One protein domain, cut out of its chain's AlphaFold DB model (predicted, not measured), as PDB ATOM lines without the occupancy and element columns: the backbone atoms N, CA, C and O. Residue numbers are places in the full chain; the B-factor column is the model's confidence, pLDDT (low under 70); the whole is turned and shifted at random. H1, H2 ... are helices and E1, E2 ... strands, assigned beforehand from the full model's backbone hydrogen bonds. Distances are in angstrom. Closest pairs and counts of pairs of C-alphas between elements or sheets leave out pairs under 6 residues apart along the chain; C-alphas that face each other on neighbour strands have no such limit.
ATOM      1  N   ALA A  14     -12.975 -17.573  34.163       44.84
ATOM      2  CA  ALA A  14     -13.371 -17.534  32.758       44.84
ATOM      3  C   ALA A  14     -14.295 -16.342  32.414       44.84
ATOM      4  O   ALA A  14     -14.081 -15.695  31.397       44.84
ATOM      5  N   GLU A  15     -15.254 -15.995  33.280       51.09
ATOM      6  CA  GLU A  15     -16.176 -14.858  33.100       51.09
ATOM      7  C   GLU A  15     -15.465 -13.505  33.271       51.09
ATOM      8  O   GLU A  15     -15.774 -12.551  32.563       51.09
ATOM      9  N   LEU A  16     -14.446 -13.424  34.137       53.53
ATOM     10  CA  LEU A  16     -13.610 -12.219  34.289       53.53
ATOM     11  C   LEU A  16     -12.678 -11.972  33.084       53.53
ATOM     12  O   LEU A  16     -12.231 -10.843  32.857       53.53
ATOM     13  N   LEU A  17     -12.400 -13.013  32.293       49.66
ATOM     14  CA  LEU A  17     -11.579 -12.951  31.079       49.66
ATOM     15  C   LEU A  17     -12.405 -12.783  29.791       49.66
ATOM     16  O   LEU A  17     -11.825 -12.553  28.730       49.66
ATOM     17  N   GLU A  18     -13.738 -12.841  29.867       43.72
ATOM     18  CA  GLU A  18     -14.632 -12.729  28.705       43.72
ATOM     19  C   GLU A  18     -15.161 -11.299  28.462       43.72
ATOM     20  O   GLU A  18     -15.914 -11.043  27.523       43.72
ATOM     21  N   ALA A  19     -14.693 -10.310  29.229       34.28
ATOM     22  CA  ALA A  19     -14.809  -8.907  28.836       34.28
ATOM     23  C   ALA A  19     -13.754  -8.598  27.756       34.28
ATOM     24  O   ALA A  19     -12.562  -8.397  28.008       34.28
ATOM     25  N   SER A  20     -14.213  -8.629  26.507       44.72
ATOM     26  CA  SER A  20     -13.392  -8.580  25.299       44.72
ATOM     27  C   SER A  20     -12.950  -7.151  24.973       44.72
ATOM     28  O   SER A  20     -13.522  -6.461  24.131       44.72
ATOM     29  N   LYS A  21     -11.882  -6.701  25.635       59.59
ATOM     30  CA  LYS A  21     -11.126  -5.515  25.212       59.59
ATOM     31  C   LYS A  21     -10.210  -5.851  24.037       59.59
ATOM     32  O   LYS A  21      -9.713  -6.972  23.922       59.59
ATOM     33  N   LYS A  22      -9.994  -4.875  23.156       67.00
ATOM     34  CA  LYS A  22      -9.180  -5.034  21.947       67.00
ATOM     35  C   LYS A  22      -7.867  -4.280  22.118       67.00
ATOM     36  O   LYS A  22      -7.886  -3.084  22.404       67.00
ATOM     37  N   LEU A  23      -6.748  -4.976  21.939       74.06
ATOM     38  CA  LEU A  23      -5.447  -4.331  21.772       74.06
ATOM     39  C   LEU A  23      -5.120  -4.244  20.293       74.06
ATOM     40  O   LEU A  23      -5.377  -5.210  19.581       74.06
ATOM     41  N   TYR A  24      -4.557  -3.128  19.850       79.31
ATOM     42  CA  TYR A  24      -4.167  -2.915  18.461       79.31
ATOM     43  C   TYR A  24      -2.662  -2.722  18.329       79.31
ATOM     44  O   TYR A  24      -2.028  -2.174  19.228       79.31
ATOM     45  N   VAL A  25      -2.109  -3.160  17.202       78.19
ATOM     46  CA  VAL A  25      -0.735  -2.855  16.793       78.19
ATOM     47  C   VAL A  25      -0.789  -1.704  15.795       78.19
ATOM     48  O   VAL A  25      -1.378  -1.862  14.729       78.19
ATOM     49  N   GLN A  26      -0.206  -0.559  16.152       75.81
ATOM     50  CA  GLN A  26      -0.135   0.615  15.276       75.81
ATOM     51  C   GLN A  26       1.251   0.757  14.651       75.81
ATOM     52  O   GLN A  26       2.269   0.600  15.332       75.81
ATOM     53  N   THR A  27       1.267   1.081  13.358       60.22
ATOM     54  CA  THR A  27       2.481   1.358  12.570       60.22
ATOM     55  C   THR A  27       2.935   2.826  12.718       60.22
ATOM     56  O   THR A  27       2.153   3.684  13.126       60.22
ATOM     57  N   GLU A  28       4.205   3.125  12.403       52.62
ATOM     58  CA  GLU A  28       4.975   4.394  12.528       52.62
ATOM     59  C   GLU A  28       4.257   5.754  12.299       52.62
ATOM     60  O   GLU A  28       4.794   6.811  12.640       52.62
ATOM     61  N   PHE A  29       3.039   5.791  11.757       47.31
ATOM     62  CA  PHE A  29       2.277   7.024  11.548       47.31
ATOM     63  C   PHE A  29       1.938   7.770  12.858       47.31
ATOM     64  O   PHE A  29       1.889   9.001  12.856       47.31
ATOM     65  N   LEU A  30       1.790   7.064  13.987       48.69
ATOM     66  CA  LEU A  30       1.401   7.655  15.281       48.69
ATOM     67  C   LEU A  30       2.571   7.973  16.230       48.69
ATOM     68  O   LEU A  30       2.400   8.763  17.158       48.69
ATOM     69  N   LYS A  31       3.799   7.522  15.926       50.88
ATOM     70  CA  LYS A  31       5.036   8.009  16.582       50.88
ATOM     71  C   LYS A  31       5.327   9.486  16.291       50.88
ATOM     72  O   LYS A  31       6.110  10.126  16.995       50.88
ATOM     73  N   ARG A  32       4.673  10.058  15.270       49.38
ATOM     74  CA  ARG A  32       4.764  11.487  14.926       49.38
ATOM     75  C   ARG A  32       4.186  12.398  16.016       49.38
ATOM     76  O   ARG A  32       4.647  13.531  16.136       49.38
ATOM     77  N   HIS A  33       3.294  11.893  16.871       53.16
ATOM     78  CA  HIS A  33       2.945  12.525  18.148       53.16
ATOM     79  C   HIS A  33       3.864  11.979  19.254       53.16
ATOM     80  O   HIS A  33       3.504  11.124  20.056       53.16
ATOM     81  N   SER A 221      -5.141 -16.124  27.317       83.94
ATOM     82  CA  SER A 221      -5.032 -15.876  25.882       83.94
ATOM     83  C   SER A 221      -5.530 -14.472  25.568       83.94
ATOM     84  O   SER A 221      -6.650 -14.114  25.925       83.94
ATOM     85  N   LEU A 222      -4.703 -13.683  24.889       87.50
ATOM     86  CA  LEU A 222      -4.998 -12.312  24.500       87.50
ATOM     87  C   LEU A 222      -5.148 -12.213  22.982       87.50
ATOM     88  O   LEU A 222      -4.324 -12.737  22.230       87.50
ATOM     89  N   LYS A 223      -6.213 -11.543  22.528       91.00
ATOM     90  CA  LYS A 223      -6.439 -11.230  21.112       91.00
ATOM     91  C   LYS A 223      -5.858  -9.854  20.801       91.00
ATOM     92  O   LYS A 223      -6.340  -8.848  21.318       91.00
ATOM     93  N   VAL A 224      -4.845  -9.831  19.947       91.75
ATOM     94  CA  VAL A 224      -4.198  -8.613  19.459       91.75
ATOM     95  C   VAL A 224      -4.639  -8.392  18.017       91.75
ATOM     96  O   VAL A 224      -4.481  -9.276  17.178       91.75
ATOM     97  N   TYR A 225      -5.241  -7.242  17.750       91.69
ATOM     98  CA  TYR A 225      -5.773  -6.846  16.456       91.69
ATOM     99  C   TYR A 225      -4.699  -6.111  15.653       91.69
ATOM    100  O   TYR A 225      -4.143  -5.115  16.103       91.69
ATOM    101  N   CYS A 226      -4.416  -6.595  14.448       86.00
ATOM    102  CA  CYS A 226      -3.389  -6.033  13.567       86.00
ATOM    103  C   CYS A 226      -3.955  -5.855  12.157       86.00
ATOM    104  O   CYS A 226      -3.329  -6.236  11.173       86.00
ATOM    105  N   GLU A 227      -5.169  -5.313  12.066       78.75
ATOM    106  CA  GLU A 227      -5.866  -5.077  10.795       78.75
ATOM    107  C   GLU A 227      -5.054  -4.186   9.836       78.75
ATOM    108  O   GLU A 227      -5.163  -4.339   8.624       78.75
ATOM    109  N   GLU A 228      -4.177  -3.324  10.368       77.50
ATOM    110  CA  GLU A 228      -3.236  -2.514   9.581       77.50
ATOM    111  C   GLU A 228      -2.136  -3.337   8.886       77.50
ATOM    112  O   GLU A 228      -1.604  -2.894   7.871       77.50
ATOM    113  N   LEU A 229      -1.778  -4.514   9.415       79.25
ATOM    114  CA  LEU A 229      -0.712  -5.357   8.857       79.25
ATOM    115  C   LEU A 229      -1.249  -6.302   7.775       79.25
ATOM    116  O   LEU A 229      -0.688  -6.371   6.684       79.25
ATOM    117  N   ASP A 230      -2.313  -7.050   8.080       77.94
ATOM    118  CA  ASP A 230      -2.941  -7.984   7.140       77.94
ATOM    119  C   ASP A 230      -4.472  -7.899   7.256       77.94
ATOM    120  O   ASP A 230      -5.044  -8.409   8.227       77.94
ATOM    121  N   PRO A 231      -5.168  -7.320   6.259       81.12
ATOM    122  CA  PRO A 231      -6.623  -7.204   6.291       81.12
ATOM    123  C   PRO A 231      -7.328  -8.569   6.246       81.12
ATOM    124  O   PRO A 231      -8.478  -8.682   6.670       81.12
ATOM    125  N   ASN A 232      -6.660  -9.635   5.782       84.12
ATOM    126  CA  ASN A 232      -7.241 -10.982   5.762       84.12
ATOM    127  C   ASN A 232      -7.190 -11.666   7.135       84.12
ATOM    128  O   ASN A 232      -7.918 -12.631   7.382       84.12
ATOM    129  N   ARG A 233      -6.323 -11.186   8.031       84.88
ATOM    130  CA  ARG A 233      -6.114 -11.746   9.364       84.88
ATOM    131  C   ARG A 233      -6.223 -10.625  10.400       84.88
ATOM    132  O   ARG A 233      -5.223 -10.163  10.919       84.88
ATOM    133  N   PRO A 234      -7.432 -10.207  10.785       83.94
ATOM    134  CA  PRO A 234      -7.607  -9.005  11.602       83.94
ATOM    135  C   PRO A 234      -7.056  -9.124  13.032       83.94
ATOM    136  O   PRO A 234      -6.883  -8.108  13.702       83.94
ATOM    137  N   TYR A 235      -6.797 -10.339  13.532       90.56
ATOM    138  CA  TYR A 235      -6.228 -10.557  14.862       90.56
ATOM    139  C   TYR A 235      -5.350 -11.807  14.951       90.56
ATOM    140  O   TYR A 235      -5.508 -12.767  14.192       90.56
ATOM    141  N   VAL A 236      -4.481 -11.822  15.961       91.19
ATOM    142  CA  VAL A 236      -3.728 -12.990  16.416       91.19
ATOM    143  C   VAL A 236      -3.992 -13.250  17.891       91.19
ATOM    144  O   VAL A 236      -4.237 -12.339  18.677       91.19
ATOM    145  N   SER A 237      -3.950 -14.523  18.270       90.88
ATOM    146  CA  SER A 237      -4.035 -14.951  19.661       90.88
ATOM    147  C   SER A 237      -2.636 -15.259  20.203       90.88
ATOM    148  O   SER A 237      -1.887 -16.080  19.651       90.88
ATOM    149  N   VAL A 238      -2.269 -14.577  21.285       90.69
ATOM    150  CA  VAL A 238      -1.003 -14.741  22.009       90.69
ATOM    151  C   VAL A 238      -1.280 -15.209  23.432       90.69
ATOM    152  O   VAL A 238      -2.265 -14.806  24.041       90.69
ATOM    153  N   LEU A 239      -0.448 -16.122  23.936       87.88
ATOM    154  CA  LEU A 239      -0.531 -16.555  25.328       87.88
ATOM    155  C   LEU A 239       0.280 -15.567  26.146       87.88
ATOM    156  O   LEU A 239       1.457 -15.372  25.861       87.88
ATOM    157  N   VAL A 240      -0.360 -14.943  27.125       88.75
ATOM    158  CA  VAL A 240       0.223 -13.851  27.897       88.75
ATOM    159  C   VAL A 240       0.172 -14.217  29.366       88.75
ATOM    160  O   VAL A 240      -0.883 -14.529  29.923       88.75
ATOM    161  N   GLY A 241       1.341 -14.195  29.988       83.56
ATOM    162  CA  GLY A 241       1.482 -14.263  31.424       83.56
ATOM    163  C   GLY A 241       1.111 -12.934  32.099       83.56
ATOM    164  O   GLY A 241       1.138 -11.868  31.498       83.56
ATOM    165  N   PRO A 242       0.817 -12.961  33.395       82.19
ATOM    166  CA  PRO A 242       0.460 -11.772  34.176       82.19
ATOM    167  C   PRO A 242       1.642 -10.818  34.407       82.19
ATOM    168  O   PRO A 242       1.442  -9.635  34.656       82.19
ATOM    169  N   LEU A 243       2.873 -11.323  34.317       85.31
ATOM    170  CA  LEU A 243       4.105 -10.533  34.413       85.31
ATOM    171  C   LEU A 243       4.718 -10.237  33.040       85.31
ATOM    172  O   LEU A 243       5.813  -9.689  32.970       85.31
ATOM    173  N   ASP A 244       4.052 -10.643  31.958       89.44
ATOM    174  CA  ASP A 244       4.570 -10.409  30.620       89.44
ATOM    175  C   ASP A 244       4.362  -8.944  30.239       89.44
ATOM    176  O   ASP A 244       3.232  -8.448  30.205       89.44
ATOM    177  N   SER A 245       5.473  -8.273  29.949       90.81
ATOM    178  CA  SER A 245       5.500  -6.885  29.505       90.81
ATOM    179  C   SER A 245       4.912  -6.731  28.100       90.81
ATOM    180  O   SER A 245       4.935  -7.663  27.290       90.81
ATOM    181  N   ALA A 246       4.410  -5.539  27.789       90.69
ATOM    182  CA  ALA A 246       3.798  -5.217  26.506       90.69
ATOM    183  C   ALA A 246       4.771  -5.426  25.342       90.69
ATOM    184  O   ALA A 246       4.339  -5.876  24.285       90.69
ATOM    185  N   ASP A 247       6.069  -5.189  25.557       91.81
ATOM    186  CA  ASP A 247       7.125  -5.458  24.574       91.81
ATOM    187  C   ASP A 247       7.170  -6.936  24.152       91.81
ATOM    188  O   ASP A 247       7.149  -7.261  22.967       91.81
ATOM    189  N   LYS A 248       7.103  -7.857  25.123       93.19
ATOM    190  CA  LYS A 248       7.054  -9.302  24.855       93.19
ATOM    191  C   LYS A 248       5.785  -9.686  24.091       93.19
ATOM    192  O   LYS A 248       5.837 -10.466  23.147       93.19
ATOM    193  N   VAL A 249       4.639  -9.133  24.490       92.38
ATOM    194  CA  VAL A 249       3.351  -9.390  23.822       92.38
ATOM    195  C   VAL A 249       3.363  -8.870  22.383       92.38
ATOM    196  O   VAL A 249       2.832  -9.527  21.487       92.38
ATOM    197  N   LEU A 250       3.973  -7.706  22.162       92.06
ATOM    198  CA  LEU A 250       4.131  -7.094  20.852       92.06
ATOM    199  C   LEU A 250       5.056  -7.926  19.959       92.06
ATOM    200  O   LEU A 250       4.691  -8.208  18.819       92.06
ATOM    201  N   LEU A 251       6.194  -8.382  20.491       92.88
ATOM    202  CA  LEU A 251       7.109  -9.298  19.813       92.88
ATOM    203  C   LEU A 251       6.382 -10.572  19.355       92.88
ATOM    204  O   LEU A 251       6.368 -10.873  18.161       92.88
ATOM    205  N   ASP A 252       5.702 -11.259  20.277       92.38
ATOM    206  CA  ASP A 252       4.962 -12.495  19.991       92.38
ATOM    207  C   ASP A 252       3.846 -12.280  18.950       92.38
ATOM    208  O   ASP A 252       3.536 -13.176  18.155       92.38
ATOM    209  N   ALA A 253       3.193 -11.114  18.966       91.56
ATOM    210  CA  ALA A 253       2.139 -10.779  18.014       91.56
ATOM    211  C   ALA A 253       2.710 -10.524  16.612       91.56
ATOM    212  O   ALA A 253       2.224 -11.109  15.640       91.56
ATOM    213  N   VAL A 254       3.751  -9.693  16.504       89.75
ATOM    214  CA  VAL A 254       4.391  -9.337  15.228       89.75
ATOM    215  C   VAL A 254       5.074 -10.553  14.600       89.75
ATOM    216  O   VAL A 254       4.943 -10.756  13.390       89.75
ATOM    217  N   GLU A 255       5.719 -11.413  15.393       90.44
ATOM    218  CA  GLU A 255       6.342 -12.651  14.908       90.44
ATOM    219  C   GLU A 255       5.307 -13.584  14.262       90.44
ATOM    220  O   GLU A 255       5.520 -14.097  13.163       90.44
ATOM    221  N   LYS A 256       4.140 -13.752  14.895       90.31
ATOM    222  CA  LYS A 256       3.057 -14.593  14.362       90.31
ATOM    223  C   LYS A 256       2.372 -14.009  13.129       90.31
ATOM    224  O   LYS A 256       1.814 -14.772  12.341       90.31
ATOM    225  N   PHE A 257       2.367 -12.688  12.987       85.12
ATOM    226  CA  PHE A 257       1.763 -12.000  11.848       85.12
ATOM    227  C   PHE A 257       2.674 -11.973  10.623       85.12
ATOM    228  O   PHE A 257       2.235 -12.261   9.513       85.12
ATOM    229  N   SER A 258       3.940 -11.627  10.838       80.62
ATOM    230  CA  SER A 258       4.904 -11.323   9.779       80.62
ATOM    231  C   SER A 258       5.899 -12.458   9.516       80.62
ATOM    232  O   SER A 258       6.748 -12.329   8.634       80.62
ATOM    233  N   PHE A 259       5.825 -13.557  10.277       77.94
ATOM    234  CA  PHE A 259       6.777 -14.674  10.236       77.94
ATOM    235  C   PHE A 259       8.246 -14.222  10.378       77.94
ATOM    236  O   PHE A 259       9.142 -14.803   9.768       77.94
ATOM    237  N   GLY A 260       8.487 -13.169  11.171       73.44
ATOM    238  CA  GLY A 260       9.824 -12.634  11.460       73.44
ATOM    239  C   GLY A 260      10.386 -11.668  10.412       73.44
ATOM    240  O   GLY A 260      11.591 -11.431  10.398       73.44
ATOM    241  N   THR A 261       9.550 -11.125   9.522       77.25
ATOM    242  CA  THR A 261       9.994 -10.160   8.497       77.25
ATOM    243  C   THR A 261      10.041  -8.713   8.986       77.25
ATOM    244  O   THR A 261      10.772  -7.914   8.405       77.25
ATOM    245  N   LEU A 262       9.293  -8.373  10.041       81.50
ATOM    246  CA  LEU A 262       9.166  -7.011  10.565       81.50
ATOM    247  C   LEU A 262       9.747  -6.904  11.977       81.50
ATOM    248  O   LEU A 262       9.602  -7.828  12.782       81.50
ATOM    249  N   ASP A 263      10.372  -5.765  12.287       82.94
ATOM    250  CA  ASP A 263      10.880  -5.495  13.631       82.94
ATOM    251  C   ASP A 263       9.762  -4.951  14.532       82.94
ATOM    252  O   ASP A 263       9.193  -3.891  14.278       82.94
ATOM    253  N   HIS A 264       9.472  -5.657  15.627       83.00
ATOM    254  CA  HIS A 264       8.500  -5.255  16.649       83.00
ATOM    255  C   HIS A 264       8.704  -3.828  17.191       83.00
ATOM    256  O   HIS A 264       7.730  -3.186  17.576       83.00
ATOM    257  N   ARG A 265       9.935  -3.297  17.169       84.56
ATOM    258  CA  ARG A 265      10.263  -1.940  17.647       84.56
ATOM    259  C   ARG A 265       9.631  -0.818  16.825       84.56
ATOM    260  O   ARG A 265       9.515   0.310  17.311       84.56
ATOM    261  N   GLU A 266       9.226  -1.097  15.591       84.00
ATOM    262  CA  GLU A 266       8.535  -0.137  14.721       84.00
ATOM    263  C   GLU A 266       7.064   0.052  15.117       84.00
ATOM    264  O   GLU A 266       6.417   1.017  14.709       84.00
ATOM    265  N   PHE A 267       6.551  -0.821  15.983       85.56
ATOM    266  CA  PHE A 267       5.152  -0.857  16.362       85.56
ATOM    267  C   PHE A 267       4.944  -0.467  17.823       85.56
ATOM    268  O   PHE A 267       5.859  -0.494  18.646       85.56
ATOM    269  N   VAL A 268       3.708  -0.102  18.149       88.25
ATOM    270  CA  VAL A 268       3.267   0.128  19.527       88.25
ATOM    271  C   VAL A 268       1.961  -0.606  19.789       88.25
ATOM    272  O   VAL A 268       1.133  -0.771  18.890       88.25
ATOM    273  N   LEU A 269       1.781  -1.041  21.035       90.31
ATOM    274  CA  LEU A 269       0.556  -1.687  21.485       90.31
ATOM    275  C   LEU A 269      -0.398  -0.625  22.039       90.31
ATOM    276  O   LEU A 269      -0.024   0.173  22.897       90.31
ATOM    277  N   VAL A 270      -1.638  -0.616  21.561       90.00
ATOM    278  CA  VAL A 270      -2.654   0.361  21.966       90.00
ATOM    279  C   VAL A 270      -3.834  -0.346  22.597       90.00
ATOM    280  O   VAL A 270      -4.443  -1.230  21.999       90.00
ATOM    281  N   GLU A 271      -4.177   0.065  23.812       88.50
ATOM    282  CA  GLU A 271      -5.405  -0.323  24.481       88.50
ATOM    283  C   GLU A 271      -6.577   0.492  23.942       88.50
ATOM    284  O   GLU A 271      -6.584   1.722  24.021       88.50
ATOM    285  N   ILE A 272      -7.601  -0.202  23.440       85.50
ATOM    286  CA  ILE A 272      -8.855   0.425  23.036       85.50
ATOM    287  C   ILE A 272      -9.968   0.005  23.985       85.50
ATOM    288  O   ILE A 272     -10.299  -1.176  24.127       85.50
ATOM    289  N   GLN A 273     -10.580   1.004  24.613       82.56
ATOM    290  CA  GLN A 273     -11.744   0.836  25.467       82.56
ATOM    291  C   GLN A 273     -12.982   1.374  24.752       82.56
ATOM    292  O   GLN A 273     -13.035   2.540  24.363       82.56
ATOM    293  N   GLN A 274     -13.995   0.526  24.595       78.56
ATOM    294  CA  GLN A 274     -15.323   0.941  24.155       78.56
ATOM    295  C   GLN A 274     -16.257   0.897  25.362       78.56
ATOM    296  O   GLN A 274     -16.713  -0.172  25.760       78.56
ATOM    297  N   ARG A 275     -16.523   2.060  25.964       75.81
ATOM    298  CA  ARG A 275     -17.489   2.200  27.062       75.81
ATOM    299  C   ARG A 275     -18.590   3.156  26.622       75.81
ATOM    300  O   ARG A 275     -18.304   4.270  26.190       75.81
ATOM    301  N   ASN A 276     -19.845   2.719  26.717       74.56
ATOM    302  CA  ASN A 276     -21.033   3.530  26.417       74.56
ATOM    303  C   ASN A 276     -20.991   4.208  25.028       74.56
ATOM    304  O   ASN A 276     -21.327   5.381  24.891       74.56
ATOM    305  N   GLY A 277     -20.507   3.498  24.002       75.75
ATOM    306  CA  GLY A 277     -20.396   4.022  22.633       75.75
ATOM    307  C   GLY A 277     -19.246   5.013  22.396       75.75
ATOM    308  O   GLY A 277     -19.020   5.403  21.253       75.75
ATOM    309  N   ARG A 278     -18.474   5.389  23.427       77.25
ATOM    310  CA  ARG A 278     -17.247   6.184  23.273       77.25
ATOM    311  C   ARG A 278     -16.037   5.259  23.148       77.25
ATOM    312  O   ARG A 278     -15.812   4.401  24.003       77.25
ATOM    313  N   ARG A 279     -15.260   5.449  22.078       81.88
ATOM    314  CA  ARG A 279     -13.970   4.784  21.845       81.88
ATOM    315  C   ARG A 279     -12.867   5.644  22.456       81.88
ATOM    316  O   ARG A 279     -12.720   6.798  22.072       81.88
ATOM    317  N   SER A 280     -12.133   5.090  23.414       79.62
ATOM    318  CA  SER A 280     -10.937   5.706  24.000       79.62
ATOM    319  C   SER A 280      -9.721   4.857  23.661       79.62
ATOM    320  O   SER A 280      -9.798   3.630  23.729       79.62
ATOM    321  N   GLU A 281      -8.620   5.506  23.296       84.56
ATOM    322  CA  GLU A 281      -7.375   4.856  22.886       84.56
ATOM    323  C   GLU A 281      -6.241   5.299  23.803       84.56
ATOM    324  O   GLU A 281      -6.122   6.480  24.132       84.56
ATOM    325  N   ARG A 282      -5.416   4.345  24.231       84.06
ATOM    326  CA  ARG A 282      -4.274   4.589  25.107       84.06
ATOM    327  C   ARG A 282      -3.094   3.746  24.653       84.06
ATOM    328  O   ARG A 282      -3.191   2.525  24.604       84.06
ATOM    329  N   VAL A 283      -1.971   4.391  24.360       87.44
ATOM    330  CA  VAL A 283      -0.718   3.688  24.057       87.44
ATOM    331  C   VAL A 283      -0.188   3.044  25.339       87.44
ATOM    332  O   VAL A 283      -0.098   3.712  26.371       87.44
ATOM    333  N   LEU A 284       0.126   1.752  25.270       87.44
ATOM    334  CA  LEU A 284       0.744   1.001  26.358       87.44
ATOM    335  C   LEU A 284       2.256   1.217  26.340       87.44
ATOM    336  O   LEU A 284       2.882   1.212  25.276       87.44
ATOM    337  N   LEU A 285       2.842   1.399  27.519       88.81
ATOM    338  CA  LEU A 285       4.295   1.456  27.658       88.81
ATOM    339  C   LEU A 285       4.887   0.047  27.540       88.81
ATOM    340  O   LEU A 285       4.222  -0.945  27.831       88.81
ATOM    341  N   LEU A 286       6.152  -0.041  27.128       87.94
ATOM    342  CA  LEU A 286       6.840  -1.314  26.882       87.94
ATOM    343  C   LEU A 286       6.935  -2.199  28.133       87.94
ATOM    344  O   LEU A 286       6.892  -3.421  28.013       87.94
ATOM    345  N   ASP A 287       7.046  -1.585  29.313       89.31
ATOM    346  CA  ASP A 287       7.184  -2.223  30.625       89.31
ATOM    347  C   ASP A 287       5.843  -2.576  31.289       89.31
ATOM    348  O   ASP A 287       5.813  -3.355  32.244       89.31
ATOM    349  N   GLU A 288       4.727  -2.050  30.785       89.62
ATOM    350  CA  GLU A 288       3.400  -2.356  31.316       89.62
ATOM    351  C   GLU A 288       2.993  -3.803  31.029       89.62
ATOM    352  O   GLU A 288       3.340  -4.360  29.996       89.62
ATOM    353  N   CYS A 289       2.192  -4.407  31.912       90.12
ATOM    354  CA  CYS A 289       1.684  -5.770  31.731       90.12
ATOM    355  C   CYS A 289       0.246  -5.747  31.174       90.12
ATOM    356  O   CYS A 289      -0.691  -5.472  31.939       90.12
ATOM    357  N   PRO A 290       0.007  -6.081  29.888       88.69
ATOM    358  CA  PRO A 290      -1.319  -5.961  29.278       88.69
ATOM    359  C   PRO A 290      -2.372  -6.854  29.947       88.69
ATOM    360  O   PRO A 290      -3.516  -6.438  30.125       88.69
ATOM    361  N   ALA A 291      -1.979  -8.056  30.386       85.06
ATOM    362  CA  ALA A 291      -2.868  -8.983  31.089       85.06
ATOM    363  C   ALA A 291      -3.416  -8.392  32.402       85.06
ATOM    364  O   ALA A 291      -4.602  -8.524  32.696       85.06
ATOM    365  N   VAL A 292      -2.579  -7.674  33.159       84.50
ATOM    366  CA  VAL A 292      -2.980  -7.024  34.418       84.50
ATOM    367  C   VAL A 292      -3.916  -5.850  34.152       84.50
ATOM    368  O   VAL A 292      -4.895  -5.669  34.874       84.50
ATOM    369  N   ILE A 293      -3.629  -5.056  33.120       84.62
ATOM    370  CA  ILE A 293      -4.452  -3.900  32.744       84.62
ATOM    371  C   ILE A 293      -5.859  -4.356  32.351       84.62
ATOM    372  O   ILE A 293      -6.850  -3.791  32.819       84.62
ATOM    373  N   ILE A 294      -5.956  -5.413  31.547       83.38
ATOM    374  CA  ILE A 294      -7.244  -5.972  31.130       83.38
ATOM    375  C   ILE A 294      -8.000  -6.536  32.337       83.38
ATOM    376  O   ILE A 294      -9.163  -6.187  32.529       83.38
ATOM    377  N   ALA A 295      -7.334  -7.315  33.196       80.12
ATOM    378  CA  ALA A 295      -7.957  -7.893  34.386       80.12
ATOM    379  C   ALA A 295      -8.516  -6.825  35.345       80.12
ATOM    380  O   ALA A 295      -9.674  -6.913  35.751       80.12
ATOM    381  N   LYS A 296      -7.733  -5.779  35.656       78.62
ATOM    382  CA  LYS A 296      -8.165  -4.664  36.525       78.62
ATOM    383  C   LYS A 296      -9.397  -3.955  35.982       78.62
ATOM    384  O   LYS A 296     -10.315  -3.615  36.723       78.62
ATOM    385  N   ASN A 297      -9.418  -3.729  34.676       72.94
ATOM    386  CA  ASN A 297     -10.512  -3.004  34.063       72.94
ATOM    387  C   ASN A 297     -11.807  -3.819  33.983       72.94
ATOM    388  O   ASN A 297     -12.882  -3.227  33.970       72.94
ATOM    389  N   ASN A 298     -11.708  -5.147  33.924       68.38
ATOM    390  CA  ASN A 298     -12.868  -6.033  33.909       68.38
ATOM    391  C   ASN A 298     -13.501  -6.173  35.303       68.38
ATOM    392  O   ASN A 298     -14.701  -6.389  35.402       68.38
ATOM    393  N   SER A 299     -12.726  -5.996  36.380       62.88
ATOM    394  CA  SER A 299     -13.230  -6.053  37.762       62.88
ATOM    395  C   SER A 299     -13.971  -4.797  38.246       62.88
ATOM    396  O   SER A 299     -14.576  -4.835  39.311       62.88
ATOM    397  N   CYS A 300     -13.922  -3.685  37.506       46.66
ATOM    398  CA  CYS A 300     -14.593  -2.424  37.868       46.66
ATOM    399  C   CYS A 300     -15.906  -2.180  37.095       46.66
ATOM    400  O   CYS A 300     -16.357  -1.032  37.014       46.66
ATOM    401  N   GLY A 301     -16.461  -3.226  36.476       41.88
ATOM    402  CA  GLY A 301     -17.721  -3.207  35.726       41.88
ATOM    403  C   GLY A 301     -18.921  -3.597  36.568       41.88
ATOM    404  O   GLY A 301     -18.767  -4.511  37.405       41.88
TER     405      GLY A 301
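This is residues 14 to 33 and 221 to 301 of the 301 residues of the protein "Ras-associating domain-containing protein" of Bursaphelenchus xylophilus (UniProt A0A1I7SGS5). Look for one strongly twisted sheet of five strands, with two helices packed over one face: H1 runs across the E3 and E2 end, and H2 lies slantwise over E1. At the other end, E4 and E5 form a long hairpin. The printed part has 101 residues, in the order E1 E2 E3 H1 E4 E5 H2; the sheet, E3 E2 E1 E4 E5, is mixed, and so is the class, helices and strands. The whole is compact, with a radius of gyration of the C-alphas of 13.2 A and spans of 39 by 28 by 27 A.

Begin at E1, residues 22 to 26, an inner strand. On one side E4, residues 268 to 275, is its antiparallel neighbour, with N 270 and O 24 at 2.8 A. On the other side E2, residues 221 to 225, is parallel to it, with N 225 and O 23 at 2.7 A. E3, residues 235 to 240, is an edge strand and forms a hairpin with E2; N 222 and O 238 are 2.8 A apart. E5, residues 278 to 283, is the other edge strand and forms a hairpin with E4; N 271 and O 282 are 2.8 A apart. H1, residues 246 to 258, is on the sheet at a height of 7.1 A, over E2 and across the strands, at 69 degrees to E2 on the local plane; its closest C-alphas to E3 are those of Ala 253 and Val 238, 6.4 A. E3, H1 and E4 make a split strand-helix-strand unit, two strands of one sheet that are not neighbours joined through a helix, with E2 and E1 between them in the sheet, and its crossover is right-handed. H2, residues 290 to 298, is on the sheet at a height of 8.6 A, only just over E1 alone, with 4 C-alphas falling on E1 and 2 on E2. H1 and H2 are close but not clearly touching, with the C-alphas of Ala 246 and Pro 290 at 5.9 A. In both helices every O i to N i+4 pair is within hydrogen-bond range.

Find C-alpha 22 at (-9.180, -5.034, 21.947), where E1 begins; it runs 12.6 A. E2 spans 13.1 A, E3 14.9 A and H1 17.8 A. E4 starts at C-alpha 268, (3.267, 0.128, 19.527), and runs 22.2 A; E5 returns over 16.7 A. H2 spans 12.4 A to C-alpha 298 at (-12.868, -6.033, 33.909).

The C-alphas of Thr 261 and Gly 301 are farthest apart, 39.5 A. Residues 34 to 220 are not printed, and C-alphas 33 and 221 stand 30.5 A apart across that cut. Of the links printed whole, none is long. Watch the B-factor column: pLDDT is under 70 at residues 14 to 22, 27 to 33 and 298 to 301.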